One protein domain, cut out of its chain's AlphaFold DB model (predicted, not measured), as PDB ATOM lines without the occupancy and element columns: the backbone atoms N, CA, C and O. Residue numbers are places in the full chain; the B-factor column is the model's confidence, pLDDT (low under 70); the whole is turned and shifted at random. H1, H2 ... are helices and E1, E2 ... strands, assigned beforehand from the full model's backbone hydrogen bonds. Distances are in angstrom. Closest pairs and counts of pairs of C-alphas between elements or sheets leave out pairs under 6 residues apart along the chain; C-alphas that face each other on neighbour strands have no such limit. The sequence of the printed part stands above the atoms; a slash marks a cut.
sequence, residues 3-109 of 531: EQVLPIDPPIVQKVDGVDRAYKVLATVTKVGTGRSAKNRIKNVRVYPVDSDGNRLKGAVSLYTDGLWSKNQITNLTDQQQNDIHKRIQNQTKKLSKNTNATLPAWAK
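What this domain is: This is residues 3 to 109 of the 531 residues of an uncharacterized protein of Cryomorphaceae bacterium (UniProt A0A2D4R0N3). A long hairpin of E3 and E4, widened along one side of E3 by short E1 and E2, makes a strongly twisted sheet, with helix H1 packed slantwise over one face. The 107 printed residues have four named strands, then one named helix; E2 E3 E4 form a meander, each strand the antiparallel neighbour of the one before. The class is mixed; the whole is compact, radius of gyration of the C-alphas 14.7 A, with spans of 53 by 29 by 23 A.

How they stand to each other: On one side of E3, residues 19 to 32, is antiparallel E4, residues 39 to 49, with N 28 and O 43 within hydrogen-bond range at 3.0 A. On the other side are E1, residues 3 to 6, with N 4 and O 27 at 2.9 A, and E2, residues 12 to 16, with N 14 and O 21 at 3.0 A. H1, residues 79 to 100, is on the sheet at a height of 9.4 A, over E3 and E4; every O i to N i+4 pair is within range. The closest C-alphas of H1 and E1 are those of Gln 92 and Leu 6, 6.3 A.

Where its parts are: E3 measures 40.8 A, H1 31.2 A and E4 30.5 A. E1 begins at C-alpha 3 (180.086, 184.535, 199.125); H1 ends at C-alpha 100 (182.417, 189.061, 210.457).

The domain as a whole: The printed part has no cut; the link E4 to H1 is long, and 38 residues have pLDDT under 70.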
ATOM      1  N   GLU A   3     178.689 184.521 199.562       72.38
ATOM      2  CA  GLU A   3     180.086 184.535 199.125       72.38
ATOM      3  C   GLU A   3     180.602 185.973 199.201       72.38
ATOM      4  O   GLU A   3     179.980 186.897 198.678       72.38
ATOM      5  N   GLN A   4     181.729 186.164 199.881       76.31
ATOM      6  CA  GLN A   4     182.394 187.454 199.985       76.31
ATOM      7  C   GLN A   4     183.708 187.425 199.219       76.31
ATOM      8  O   GLN A   4     184.484 186.469 199.297       76.31
ATOM      9  N   VAL A   5     183.949 188.499 198.476       78.88
ATOM     10  CA  VAL A   5     185.185 188.700 197.732       78.88
ATOM     11  C   VAL A   5     186.259 189.192 198.693       78.88
ATOM     12  O   VAL A   5     186.061 190.187 199.388       78.88
ATOM     13  N   LEU A   6     187.406 188.516 198.709       78.19
ATOM     14  CA  LEU A   6     188.583 188.968 199.438       78.19
ATOM     15  C   LEU A   6     189.462 189.815 198.504       78.19
ATOM     16  O   LEU A   6     189.983 189.270 197.527       78.19
ATOM     17  N   PRO A   7     189.649 191.120 198.769       74.81
ATOM     18  CA  PRO A   7     190.524 191.952 197.953       74.81
ATOM     19  C   PRO A   7     191.991 191.566 198.190       74.81
ATOM     20  O   PRO A   7     192.456 191.536 199.333       74.81
ATOM     21  N   ILE A   8     192.724 191.263 197.114       76.56
ATOM     22  CA  ILE A   8     194.156 190.936 197.152       76.56
ATOM     23  C   ILE A   8     194.906 191.862 196.200       76.56
ATOM     24  O   ILE A   8     194.553 191.954 195.029       76.56
ATOM     25  N   ASP A   9     195.953 192.498 196.721       67.06
ATOM     26  CA  ASP A   9     196.829 193.427 196.006       67.06
ATOM     27  C   ASP A   9     198.302 192.982 196.187       67.06
ATOM     28  O   ASP A   9     198.684 192.631 197.315       67.06
ATOM     29  N   PRO A  10     199.125 192.884 195.119       68.50
ATOM     30  CA  PRO A  10     198.741 192.910 193.697       68.50
ATOM     31  C   PRO A  10     197.852 191.719 193.293       68.50
ATOM     32  O   PRO A  10     197.931 190.661 193.935       68.50
ATOM     33  N   PRO A  11     197.012 191.858 192.246       69.12
ATOM     34  CA  PRO A  11     196.117 190.793 191.800       69.12
ATOM     35  C   PRO A  11     196.905 189.544 191.390       69.12
ATOM     36  O   PRO A  11     198.040 189.617 190.919       69.12
ATOM     37  N   ILE A  12     196.305 188.374 191.600       76.94
ATOM     38  CA  ILE A  12     196.921 187.100 191.223       76.94
ATOM     39  C   ILE A  12     196.720 186.924 189.715       76.94
ATOM     40  O   ILE A  12     195.579 186.844 189.262       76.94
ATOM     41  N   VAL A  13     197.813 186.863 188.954       74.25
ATOM     42  CA  VAL A  13     197.803 186.694 187.494       74.25
ATOM     43  C   VAL A  13     198.713 185.527 187.113       74.25
ATOM     44  O   VAL A  13     199.781 185.357 187.700       74.25
ATOM     45  N   GLN A  14     198.286 184.713 186.148       73.25
ATOM     46  CA  GLN A  14     199.048 183.572 185.634       73.25
ATOM     47  C   GLN A  14     198.931 183.496 184.108       73.25
ATOM     48  O   GLN A  14     197.835 183.644 183.566       73.25
ATOM     49  N   LYS A  15     200.043 183.202 183.419       68.19
ATOM     50  CA  LYS A  15     200.048 182.907 181.977       68.19
ATOM     51  C   LYS A  15     199.582 181.485 181.713       68.19
ATOM     52  O   LYS A  15     200.273 180.532 182.088       68.19
ATOM     53  N   VAL A  16     198.444 181.350 181.042       66.62
ATOM     54  CA  VAL A  16     197.880 180.070 180.599       66.62
ATOM     55  C   VAL A  16     197.714 180.153 179.085       66.62
ATOM     56  O   VAL A  16     197.069 181.077 178.595       66.62
ATOM     57  N   ASP A  17     198.360 179.245 178.353       63.84
ATOM     58  CA  ASP A  17     198.366 179.210 176.881       63.84
ATOM     59  C   ASP A  17     198.826 180.528 176.222       63.84
ATOM     60  O   ASP A  17     198.307 180.956 175.195       63.84
ATOM     61  N   GLY A  18     199.797 181.212 176.840       62.31
ATOM     62  CA  GLY A  18     200.381 182.461 176.328       62.31
ATOM     63  C   GLY A  18     199.609 183.744 176.666       62.31
ATOM     64  O   GLY A  18     200.123 184.828 176.400       62.31
ATOM     65  N   VAL A  19     198.436 183.647 177.306       68.50
ATOM     66  CA  VAL A  19     197.595 184.795 177.695       68.50
ATOM     67  C   VAL A  19     197.591 184.977 179.216       68.50
ATOM     68  O   VAL A  19     197.460 184.006 179.967       68.50
ATOM     69  N   ASP A  20     197.722 186.222 179.683       74.44
ATOM     70  CA  ASP A  20     197.632 186.573 181.105       74.44
ATOM     71  C   ASP A  20     196.181 186.463 181.601       74.44
ATOM     72  O   ASP A  20     195.287 187.155 181.114       74.44
ATOM     73  N   ARG A  21     195.935 185.591 182.586       75.06
ATOM     74  CA  ARG A  21     194.623 185.425 183.230       75.06
ATOM     75  C   ARG A  21     194.661 185.905 184.672       75.06
ATOM     76  O   ARG A  21     195.526 185.487 185.442       75.06
ATOM     77  N   ALA A  22     193.698 186.745 185.046       78.94
ATOM     78  CA  ALA A  22     193.533 187.238 186.409       78.94
ATOM     79  C   ALA A  22     192.647 186.306 187.252       78.94
ATOM     80  O   ALA A  22     191.769 185.611 186.736       78.94
ATOM     81  N   TYR A  23     192.866 186.312 188.569       81.38
ATOM     82  CA  TYR A  23     192.156 185.464 189.524       81.38
ATOM     83  C   TYR A  23     191.586 186.264 190.696       81.38
ATOM     84  O   TYR A  23     192.204 187.197 191.210       81.38
ATOM     85  N   LYS A  24     190.415 185.834 191.171       82.25
ATOM     86  CA  LYS A  24     189.683 186.426 192.294       82.25
ATOM     87  C   LYS A  24     189.504 185.414 193.417       82.25
ATOM     88  O   LYS A  24     189.268 184.229 193.170       82.25
ATOM     89  N   VAL A  25     189.608 185.887 194.658       82.50
ATOM     90  CA  VAL A  25     189.510 185.046 195.857       82.50
ATOM     91  C   VAL A  25     188.147 185.224 196.503       82.50
ATOM     92  O   VAL A  25     187.741 186.339 196.835       82.50
ATOM     93  N   LEU A  26     187.441 184.114 196.678       80.69
ATOM     94  CA  LEU A  26     186.105 184.060 197.254       80.69
ATOM     95  C   LEU A  26     186.147 183.251 198.545       80.69
ATOM     96  O   LEU A  26     186.783 182.201 198.600       80.69
ATOM     97  N   ALA A  27     185.460 183.729 199.574       80.25
ATOM     98  CA  ALA A  27     185.288 183.024 200.835       80.25
ATOM     99  C   ALA A  27     183.802 182.937 201.181       80.25
ATOM    100  O   ALA A  27     183.061 183.909 201.036       80.25
ATOM    101  N   THR A  28     183.355 181.781 201.673       78.50
ATOM    102  CA  THR A  28     181.978 181.622 202.155       78.50
ATOM    103  C   THR A  28     181.949 181.781 203.670       78.50
ATOM    104  O   THR A  28     182.656 181.076 204.397       78.50
ATOM    105  N   VAL A  29     181.097 182.678 204.170       76.06
ATOM    106  CA  VAL A  29     180.800 182.757 205.606       76.06
ATOM    107  C   VAL A  29     179.457 182.091 205.860       76.06
ATOM    108  O   VAL A  29     178.417 182.528 205.364       76.06
ATOM    109  N   THR A  30     179.477 181.017 206.646       75.50
ATOM    110  CA  THR A  30     178.281 180.235 206.955       75.50
ATOM    111  C   THR A  30     178.057 180.215 208.457       75.50
ATOM    112  O   THR A  30     178.987 180.012 209.240       75.50
ATOM    113  N   LYS A  31     176.806 180.405 208.875       72.12
ATOM    114  CA  LYS A  31     176.412 180.253 210.273       72.12
ATOM    115  C   LYS A  31     176.266 178.767 210.581       72.12
ATOM    116  O   LYS A  31     175.559 178.062 209.866       72.12
ATOM    117  N   VAL A  32     176.964 178.280 211.601       63.31
ATOM    118  CA  VAL A  32     176.939 176.865 211.986       63.31
ATOM    119  C   VAL A  32     176.343 176.743 213.387       63.31
ATOM    120  O   VAL A  32     176.837 177.363 214.329       63.31
ATOM    121  N   GLY A  33     175.276 175.947 213.496       61.78
ATOM    122  CA  GLY A  33     174.469 175.754 214.706       61.78
ATOM    123  C   GLY A  33     173.073 176.383 214.605       61.78
ATOM    124  O   GLY A  33     172.837 177.264 213.779       61.78
ATOM    125  N   THR A  34     172.148 175.932 215.452       48.34
ATOM    126  CA  THR A  34     170.768 176.433 215.564       48.34
ATOM    127  C   THR A  34     170.571 177.195 216.880       48.34
ATOM    128  O   THR A  34     171.169 176.867 217.904       48.34
ATOM    129  N   GLY A  35     169.753 178.254 216.862       58.62
ATOM    130  CA  GLY A  35     169.435 179.056 218.054       58.62
ATOM    131  C   GLY A  35     170.537 180.031 218.508       58.62
ATOM    132  O   GLY A  35     171.400 180.435 217.726       58.62
ATOM    133  N   ARG A  36     170.500 180.439 219.790       52.88
ATOM    134  CA  ARG A  36     171.380 181.476 220.387       52.88
ATOM    135  C   ARG A  36     172.882 181.137 220.372       52.88
ATOM    136  O   ARG A  36     173.695 182.041 220.518       52.88
ATOM    137  N   SER A  37     173.255 179.877 220.137       57.00
ATOM    138  CA  SER A  37     174.654 179.409 220.097       57.00
ATOM    139  C   SER A  37     175.258 179.341 218.688       57.00
ATOM    140  O   SER A  37     176.385 178.875 218.521       57.00
ATOM    141  N   ALA A  38     174.526 179.776 217.660       62.38
ATOM    142  CA  ALA A  38     174.972 179.704 216.275       62.38
ATOM    143  C   ALA A  38     176.133 180.684 216.002       62.38
ATOM    144  O   ALA A  38     175.958 181.901 216.086       62.38
ATOM    145  N   LYS A  39     177.310 180.154 215.641       68.88
ATOM    146  CA  LYS A  39     178.541 180.931 215.401       68.88
ATOM    147  C   LYS A  39     178.865 181.007 213.910       68.88
ATOM    148  O   LYS A  39     178.690 180.033 213.175       68.88
ATOM    149  N   ASN A  40     179.374 182.153 213.462       74.19
ATOM    150  CA  ASN A  40     179.839 182.322 212.087       74.19
ATOM    151  C   ASN A  40     181.154 181.557 211.884       74.19
ATOM    152  O   ASN A  40     182.058 181.615 212.721       74.19
ATOM    153  N   ARG A  41     181.277 180.832 210.770       76.94
ATOM    154  CA  ARG A  41     182.500 180.117 210.386       76.94
ATOM    155  C   ARG A  41     182.849 180.431 208.936       76.94
ATOM    156  O   ARG A  41     181.973 180.391 208.075       76.94
ATOM    157  N   ILE A  42     184.127 180.699 208.674       74.25
ATOM    158  CA  ILE A  42     184.647 180.863 207.309       74.25
ATOM    159  C   ILE A  42     185.018 179.480 206.768       74.25
ATOM    160  O   ILE A  42     185.732 178.729 207.438       74.25
ATOM    161  N   LYS A  43     184.519 179.139 205.579       76.19
ATOM    162  CA  LYS A  43     184.818 177.896 204.853       76.19
ATOM    163  C   LYS A  43     184.867 178.160 203.343       76.19
ATOM    164  O   LYS A  43     184.355 179.181 202.889       76.19
ATOM    165  N   ASN A  44     185.422 177.224 202.572       74.12
ATOM    166  CA  ASN A  44     185.484 177.296 201.111       74.12
ATOM    167  C   ASN A  44     186.180 178.574 200.610       74.12
ATOM    168  O   ASN A  44     185.632 179.284 199.768       74.12
ATOM    169  N   VAL A  45     187.372 178.882 201.128       78.88
ATOM    170  CA  VAL A  45     188.217 179.937 200.555       78.88
ATOM    171  C   VAL A  45     188.837 179.396 199.272       78.88
ATOM    172  O   VAL A  45     189.676 178.494 199.318       78.88
ATOM    173  N   ARG A  46     188.391 179.914 198.126       81.19
ATOM    174  CA  ARG A  46     188.763 179.422 196.796       81.19
ATOM    175  C   ARG A  46     189.205 180.543 195.872       81.19
ATOM    176  O   ARG A  46     188.716 181.666 195.965       81.19
ATOM    177  N   VAL A  47     190.108 180.214 194.955       82.94
ATOM    178  CA  VAL A  47     190.638 181.148 193.952       82.94
ATOM    179  C   VAL A  47     190.177 180.719 192.562       82.94
ATOM    180  O   VAL A  47     190.492 179.607 192.138       82.94
ATOM    181  N   TYR A  48     189.433 181.580 191.866       80.56
ATOM    182  CA  TYR A  48     188.858 181.306 190.542       80.56
ATOM    183  C   TYR A  48     189.355 182.300 189.487       80.56
ATOM    184  O   TYR A  48     189.575 183.463 189.831       80.56
ATOM    185  N   PRO A  49     189.498 181.880 188.217       77.12
ATOM    186  CA  PRO A  49     189.821 182.794 187.129       77.12
ATOM    187  C   PRO A  49     188.623 183.691 186.788       77.12
ATOM    188  O   PRO A  49     187.461 183.274 186.913       77.12
ATOM    189  N   VAL A  50     188.916 184.917 186.358       78.19
ATOM    190  CA  VAL A  50     187.913 185.925 185.990       78.19
ATOM    191  C   VAL A  50     188.023 186.355 184.528       78.19
ATOM    192  O   VAL A  50     189.076 186.196 183.912       78.19
ATOM    193  N   ASP A  51     186.918 186.856 183.977       75.25
ATOM    194  CA  ASP A  51     186.879 187.534 182.676       75.25
ATOM    195  C   ASP A  51     187.416 188.979 182.759       75.25
ATOM    196  O   ASP A  51     187.810 189.452 183.830       75.25
ATOM    197  N   SER A  52     187.451 189.677 181.617       71.56
ATOM    198  CA  SER A  52     187.903 191.075 181.508       71.56
ATOM    199  C   SER A  52     187.107 192.044 182.385       71.56
ATOM    200  O   SER A  52     187.634 193.088 182.762       71.56
ATOM    201  N   ASP A  53     185.881 191.672 182.758       68.88
ATOM    202  CA  ASP A  53     184.975 192.480 183.573       68.88
ATOM    203  C   ASP A  53     185.058 192.112 185.071       68.88
ATOM    204  O   ASP A  53     184.361 192.684 185.912       68.88
ATOM    205  N   GLY A  54     185.931 191.165 185.441       66.06
ATOM    206  CA  GLY A  54     186.185 190.758 186.825       66.06
ATOM    207  C   GLY A  54     185.145 189.792 187.410       66.06
ATOM    208  O   GLY A  54     185.118 189.569 188.635       66.06
ATOM    209  N   ASN A  55     184.302 189.206 186.555       75.50
ATOM    210  CA  ASN A  55     183.320 188.190 186.910       75.50
ATOM    211  C   ASN A  55     183.916 186.785 186.793       75.50
ATOM    212  O   ASN A  55     184.831 186.516 186.020       75.50
ATOM    213  N   ARG A  56     183.413 185.853 187.611       78.44
ATOM    214  CA  ARG A  56     183.904 184.467 187.627       78.44
ATOM    215  C   ARG A  56     183.525 183.752 186.328       78.44
ATOM    216  O   ARG A  56     182.342 183.655 186.007       78.44
ATOM    217  N   LEU A  57     184.505 183.116 185.684       73.62
ATOM    218  CA  LEU A  57     184.261 182.251 184.527       73.62
ATOM    219  C   LEU A  57     183.416 181.024 184.928       73.62
ATOM    220  O   LEU A  57     183.786 180.246 185.819       73.62
ATOM    221  N   LYS A  58     182.257 180.843 184.279       65.69
ATOM    222  CA  LYS A  58     181.346 179.709 184.523       65.69
ATOM    223  C   LYS A  58     182.030 178.386 184.154       65.69
ATOM    224  O   LYS A  58     182.559 178.244 183.061       65.69
ATOM    225  N   GLY A  59     182.007 177.415 185.070       63.50
ATOM    226  CA  GLY A  59     182.587 176.077 184.869       63.50
ATOM    227  C   GLY A  59     184.082 175.940 185.186       63.50
ATOM    228  O   GLY A  59     184.599 174.828 185.156       63.50
ATOM    229  N   ALA A  60     184.778 177.025 185.544       68.19
ATOM    230  CA  ALA A  60     186.210 176.972 185.835       68.19
ATOM    231  C   ALA A  60     186.539 176.299 187.185       68.19
ATOM    232  O   ALA A  60     185.860 176.517 188.199       68.19
ATOM    233  N   VAL A  61     187.626 175.519 187.194       69.00
ATOM    234  CA  VAL A  61     188.185 174.842 188.376       69.00
ATOM    235  C   VAL A  61     189.006 175.832 189.210       69.00
ATOM    236  O   VAL A  61     189.646 176.736 188.677       69.00
ATOM    237  N   SER A  62     188.964 175.696 190.537       72.25
ATOM    238  CA  SER A  62     189.700 176.575 191.451       72.25
ATOM    239  C   SER A  62     191.189 176.232 191.502       72.25
ATOM    240  O   SER A  62     191.554 175.068 191.671       72.25
ATOM    241  N   LEU A  63     192.037 177.260 191.459       73.81
ATOM    242  CA  LEU A  63     193.497 177.143 191.543       73.81
ATOM    243  C   LEU A  63     193.975 176.772 192.959       73.81
ATOM    244  O   LEU A  63     194.973 176.075 193.137       73.81
ATOM    245  N   TYR A  64     193.235 177.222 193.970       73.62
ATOM    246  CA  TYR A  64     193.550 177.059 195.385       73.62
ATOM    247  C   TYR A  64     192.266 176.850 196.182       73.62
ATOM    248  O   TYR A  64     191.272 177.535 195.918       73.62
ATOM    249  N   THR A  65     192.302 175.943 197.158       74.12
ATOM    250  CA  THR A  65     191.176 175.637 198.049       74.12
ATOM    251  C   THR A  65     191.670 175.424 199.476       74.12
ATOM    252  O   THR A  65     192.445 174.508 199.725       74.12
ATOM    253  N   ASP A  66     191.187 176.246 200.414       71.00
ATOM    254  CA  ASP A  66     191.332 176.067 201.870       71.00
ATOM    255  C   ASP A  66     192.741 175.639 202.336       71.00
ATOM    256  O   ASP A  66     192.898 174.718 203.138       71.00
ATOM    257  N   GLY A  67     193.779 176.318 201.845       67.62
ATOM    258  CA  GLY A  67     195.163 176.034 202.228       67.62
ATOM    259  C   GLY A  67     195.968 175.262 201.186       67.62
ATOM    260  O   GLY A  67     197.189 175.281 201.270       67.62
ATOM    261  N   LEU A  68     195.321 174.623 200.209       71.06
ATOM    262  CA  LEU A  68     195.947 173.681 199.278       71.06
ATOM    263  C   LEU A  68     195.932 174.194 197.834       71.06
ATOM    264  O   LEU A  68     194.918 174.704 197.351       71.06
ATOM    265  N   TRP A  69     197.050 174.005 197.131       69.62
ATOM    266  CA  TRP A  69     197.198 174.330 195.710       69.62
ATOM    267  C   TRP A  69     196.821 173.152 194.811       69.62
ATOM    268  O   TRP A  69     197.220 172.012 195.058       69.62
ATOM    269  N   SER A  70     196.100 173.435 193.725       71.94
ATOM    270  CA  SER A  70     195.826 172.450 192.679       71.94
ATOM    271  C   SER A  70     196.987 172.410 191.686       71.94
ATOM    272  O   SER A  70     197.062 173.228 190.768       71.94
ATOM    273  N   LYS A  71     197.909 171.456 191.870       66.38
ATOM    274  CA  LYS A  71     199.141 171.334 191.064       66.38
ATOM    275  C   LYS A  71     198.880 171.246 189.556       66.38
ATOM    276  O   LYS A  71     199.629 171.816 188.780       66.38
ATOM    277  N   ASN A  72     197.773 170.624 189.151       66.19
ATOM    278  CA  ASN A  72     197.413 170.431 187.741       66.19
ATOM    279  C   ASN A  72     196.877 171.703 187.057       66.19
ATOM    280  O   ASN A  72     196.546 171.666 185.878       66.19
ATOM    281  N   GLN A  73     196.691 172.799 187.796       67.56
ATOM    282  CA  GLN A  73     196.186 174.078 187.273       67.56
ATOM    283  C   GLN A  73     197.248 175.190 187.339       67.56
ATOM    284  O   GLN A  73     197.023 176.298 186.850       67.56
ATOM    285  N   ILE A  74     198.410 174.897 187.930       69.25
ATOM    286  CA  ILE A  74     199.546 175.809 188.017       69.25
ATOM    287  C   ILE A  74     200.460 175.546 186.822       69.25
ATOM    288  O   ILE A  74     200.944 174.437 186.638       69.25
ATOM    289  N   THR A  75     200.701 176.575 186.018       64.94
ATOM    290  CA  THR A  75     201.532 176.502 184.810       64.94
ATOM    291  C   THR A  75     202.840 177.265 184.982       64.94
ATOM    292  O   THR A  75     203.874 176.758 184.581       64.94
ATOM    293  N   ASN A  76     202.819 178.455 185.601       66.69
ATOM    294  CA  ASN A  76     203.971 179.373 185.627       66.69
ATOM    295  C   ASN A  76     204.148 180.127 186.966       66.69
ATOM    296  O   ASN A  76     204.592 181.271 186.970       66.69
ATOM    297  N   LEU A  77     203.772 179.531 188.105       71.00
ATOM    298  CA  LEU A  77     203.993 180.134 189.432       71.00
ATOM    299  C   LEU A  77     205.088 179.375 190.178       71.00
ATOM    300  O   LEU A  77     204.930 178.181 190.442       71.00
ATOM    301  N   THR A  78     206.162 180.063 190.564       71.81
ATOM    302  CA  THR A  78     207.230 179.457 191.376       71.81
ATOM    303  C   THR A  78     206.755 179.198 192.804       71.81
ATOM    304  O   THR A  78     205.836 179.854 193.300       71.81
ATOM    305  N   ASP A  79     207.401 178.271 193.508       66.94
ATOM    306  CA  ASP A  79     207.025 177.929 194.885       66.94
ATOM    307  C   ASP A  79     207.111 179.138 195.831       66.94
ATOM    308  O   ASP A  79     206.262 179.316 196.704       66.94
ATOM    309  N   GLN A  80     208.084 180.032 195.624       66.81
ATOM    310  CA  GLN A  80     208.186 181.287 196.378       66.81
ATOM    311  C   GLN A  80     206.985 182.208 196.120       66.81
ATOM    312  O   GLN A  80     206.363 182.684 197.071       66.81
ATOM    313  N   GLN A  81     206.582 182.379 194.857       70.94
ATOM    314  CA  GLN A  81     205.404 183.175 194.502       70.94
ATOM    315  C   GLN A  81     204.114 182.574 195.076       70.94
ATOM    316  O   GLN A  81     203.260 183.306 195.584       70.94
ATOM    317  N   GLN A  82     203.980 181.246 195.061       70.75
ATOM    318  CA  GLN A  82     202.850 180.541 195.672       70.75
ATOM    319  C   GLN A  82     202.777 180.781 197.188       70.75
ATOM    320  O   GLN A  82     201.692 180.985 197.736       70.75
ATOM    321  N   ASN A  83     203.918 180.820 197.876       69.50
ATOM    322  CA  ASN A  83     203.974 181.082 199.315       69.50
ATOM    323  C   ASN A  83     203.593 182.523 199.659       69.50
ATOM    324  O   ASN A  83     202.858 182.758 200.621       69.50
ATOM    325  N   ASP A  84     204.026 183.485 198.853       72.00
ATOM    326  CA  ASP A  84     203.666 184.888 199.048       72.00
ATOM    327  C   ASP A  84     202.189 185.146 198.740       72.00
ATOM    328  O   ASP A  84     201.517 185.890 199.459       72.00
ATOM    329  N   ILE A  85     201.628 184.484 197.722       77.88
ATOM    330  CA  ILE A  85     200.181 184.488 197.472       77.88
ATOM    331  C   ILE A  85     199.428 183.866 198.659       77.88
ATOM    332  O   ILE A  85     198.464 184.456 199.152       77.88
ATOM    333  N   HIS A  86     199.889 182.725 199.175       76.75
ATOM    334  CA  HIS A  86     199.274 182.053 200.321       76.75
ATOM    335  C   HIS A  86     199.230 182.962 201.560       76.75
ATOM    336  O   HIS A  86     198.169 183.134 202.162       76.75
ATOM    337  N   LYS A  87     200.345 183.620 201.907       75.12
ATOM    338  CA  LYS A  87     200.412 184.566 203.037       75.12
ATOM    339  C   LYS A  87     199.434 185.732 202.869       75.12
ATOM    340  O   LYS A  87     198.768 186.132 203.827       75.12
ATOM    341  N   ARG A  88     199.299 186.263 201.649       81.19
ATOM    342  CA  ARG A  88     198.335 187.332 201.347       81.19
ATOM    343  C   ARG A  88     196.892 186.867 201.555       81.19
ATOM    344  O   ARG A  88     196.125 187.566 202.220       81.19
ATOM    345  N   ILE A  89     196.545 185.665 201.094       80.88
ATOM    346  CA  ILE A  89     195.222 185.060 201.314       80.88
ATOM    347  C   ILE A  89     194.961 184.837 202.815       80.88
ATOM    348  O   ILE A  89     193.879 185.171 203.310       80.88
ATOM    349  N   GLN A  90     195.943 184.334 203.570       77.62
ATOM    350  CA  GLN A  90     195.825 184.152 205.023       77.62
ATOM    351  C   GLN A  90     195.541 185.481 205.737       77.62
ATOM    352  O   GLN A  90     194.636 185.559 206.569       77.62
ATOM    353  N   ASN A  91     196.265 186.546 205.387       79.75
ATOM    354  CA  ASN A  91     196.084 187.865 205.990       79.75
ATOM    355  C   ASN A  91     194.694 188.446 205.708       79.75
ATOM    356  O   ASN A  91     194.055 188.980 206.618       79.75
ATOM    357  N   GLN A  92     194.183 188.294 204.486       81.44
ATOM    358  CA  GLN A  92     192.832 188.749 204.147       81.44
ATOM    359  C   GLN A  92     191.749 187.903 204.826       81.44
ATOM    360  O   GLN A  92     190.763 188.443 205.321       81.44
ATOM    361  N   THR A  93     191.971 186.595 204.979       78.31
ATOM    362  CA  THR A  93     191.058 185.709 205.721       78.31
ATOM    363  C   THR A  93     191.009 186.075 207.214       78.31
ATOM    364  O   THR A  93     189.935 186.073 207.822       78.31
ATOM    365  N   LYS A  94     192.145 186.472 207.809       80.12
ATOM    366  CA  LYS A  94     192.215 187.023 209.178       80.12
ATOM    367  C   LYS A  94     191.445 188.335 209.315       80.12
ATOM    368  O   LYS A  94     190.715 188.498 210.291       80.12
ATOM    369  N   LYS A  95     191.563 189.248 208.346       82.38
ATOM    370  CA  LYS A  95     190.776 190.494 208.328       82.38
ATOM    371  C   LYS A  95     189.275 190.210 208.221       82.38
ATOM    372  O   LYS A  95     188.499 190.745 209.006       82.38
ATOM    373  N   LEU A  96     188.878 189.297 207.334       79.00
ATOM    374  CA  LEU A  96     187.483 188.884 207.178       79.00
ATOM    375  C   LEU A  96     186.905 188.285 208.471       79.00
ATOM    376  O   LEU A  96     185.783 188.610 208.855       79.00
ATOM    377  N   SER A  97     187.677 187.449 209.168       79.81
ATOM    378  CA  SER A  97     187.285 186.884 210.466       79.81
ATOM    379  C   SER A  97     186.998 187.961 211.510       79.81
ATOM    380  O   SER A  97     185.972 187.871 212.183       79.81
ATOM    381  N   LYS A  98     187.845 188.997 211.599       79.75
ATOM    382  CA  LYS A  98     187.634 190.124 212.518       79.75
ATOM    383  C   LYS A  98     186.367 190.908 212.169       79.75
ATOM    384  O   LYS A  98     185.573 191.192 213.056       79.75
ATOM    385  N   ASN A  99     186.139 191.180 210.886       78.19
ATOM    386  CA  ASN A  99     184.981 191.962 210.441       78.19
ATOM    387  C   ASN A  99     183.646 191.211 210.577       78.19
ATOM    388  O   ASN A  99     182.614 191.825 210.815       78.19
ATOM    389  N   THR A 100     183.646 189.883 210.427       72.12
ATOM    390  CA  THR A 100     182.417 189.061 210.457       72.12
ATOM    391  C   THR A 100     182.221 188.281 211.761       72.12
ATOM    392  O   THR A 100     181.270 187.498 211.877       72.12
ATOM    393  N   ASN A 101     183.116 188.479 212.741       73.38
ATOM    394  CA  ASN A 101     183.191 187.718 213.993       73.38
ATOM    395  C   ASN A 101     183.133 186.192 213.766       73.38
ATOM    396  O   ASN A 101     182.510 185.434 214.514       73.38
ATOM    397  N   ALA A 102     183.758 185.735 212.678       75.44
ATOM    398  CA  ALA A 102     183.711 184.350 212.238       75.44
ATOM    399  C   ALA A 102     184.970 183.587 212.664       75.44
ATOM    400  O   ALA A 102     186.078 184.117 212.610       75.44
ATOM    401  N   THR A 103     184.838 182.318 213.048       77.19
ATOM    402  CA  THR A 103     185.994 181.507 213.463       77.19
ATOM    403  C   THR A 103     186.919 181.208 212.281       77.19
ATOM    404  O   THR A 103     186.449 180.716 211.249       77.19
ATOM    405  N   LEU A 104     188.228 181.419 212.466       70.44
ATOM    406  CA  LEU A 104     189.261 181.153 211.459       70.44
ATOM    407  C   LEU A 104     189.465 179.652 211.190       70.44
ATOM    408  O   LEU A 104     189.558 178.875 212.151       70.44
ATOM    409  N   PRO A 105     189.611 179.239 209.916       68.38
ATOM    410  CA  PRO A 105     190.059 177.895 209.573       68.38
ATOM    411  C   PRO A 105     191.517 177.676 210.004       68.38
ATOM    412  O   PRO A 105     192.305 178.618 210.086       68.38
ATOM    413  N   ALA A 106     191.874 176.425 210.309       65.19
ATOM    414  CA  ALA A 106     193.153 176.074 210.935       65.19
ATOM    415  C   ALA A 106     194.375 176.504 210.102       65.19
ATOM    416  O   ALA A 106     195.303 177.092 210.655       65.19
ATOM    417  N   TRP A 107     194.330 176.311 208.779       67.25
ATOM    418  CA  TRP A 107     195.402 176.703 207.855       67.25
ATOM    419  C   TRP A 107     195.648 178.218 207.824       67.25
ATOM    420  O   TRP A 107     196.757 178.652 207.540       67.25
ATOM    421  N   ALA A 108     194.645 179.037 208.154       66.06
ATOM    422  CA  ALA A 108     194.773 180.491 208.171       66.06
ATOM    423  C   ALA A 108     195.291 181.037 209.511       66.06
ATOM    424  O   ALA A 108     195.543 182.233 209.614       66.06
ATOM    425  N   LYS A 109     195.433 180.209 210.558       65.50
ATOM    426  CA  LYS A 109     195.934 180.653 211.873       65.50
ATOM    427  C   LYS A 109     197.460 180.744 211.909       65.50
ATOM    428  O   LYS A 109     197.993 181.654 212.541       65.50
TER     429      LYS A 109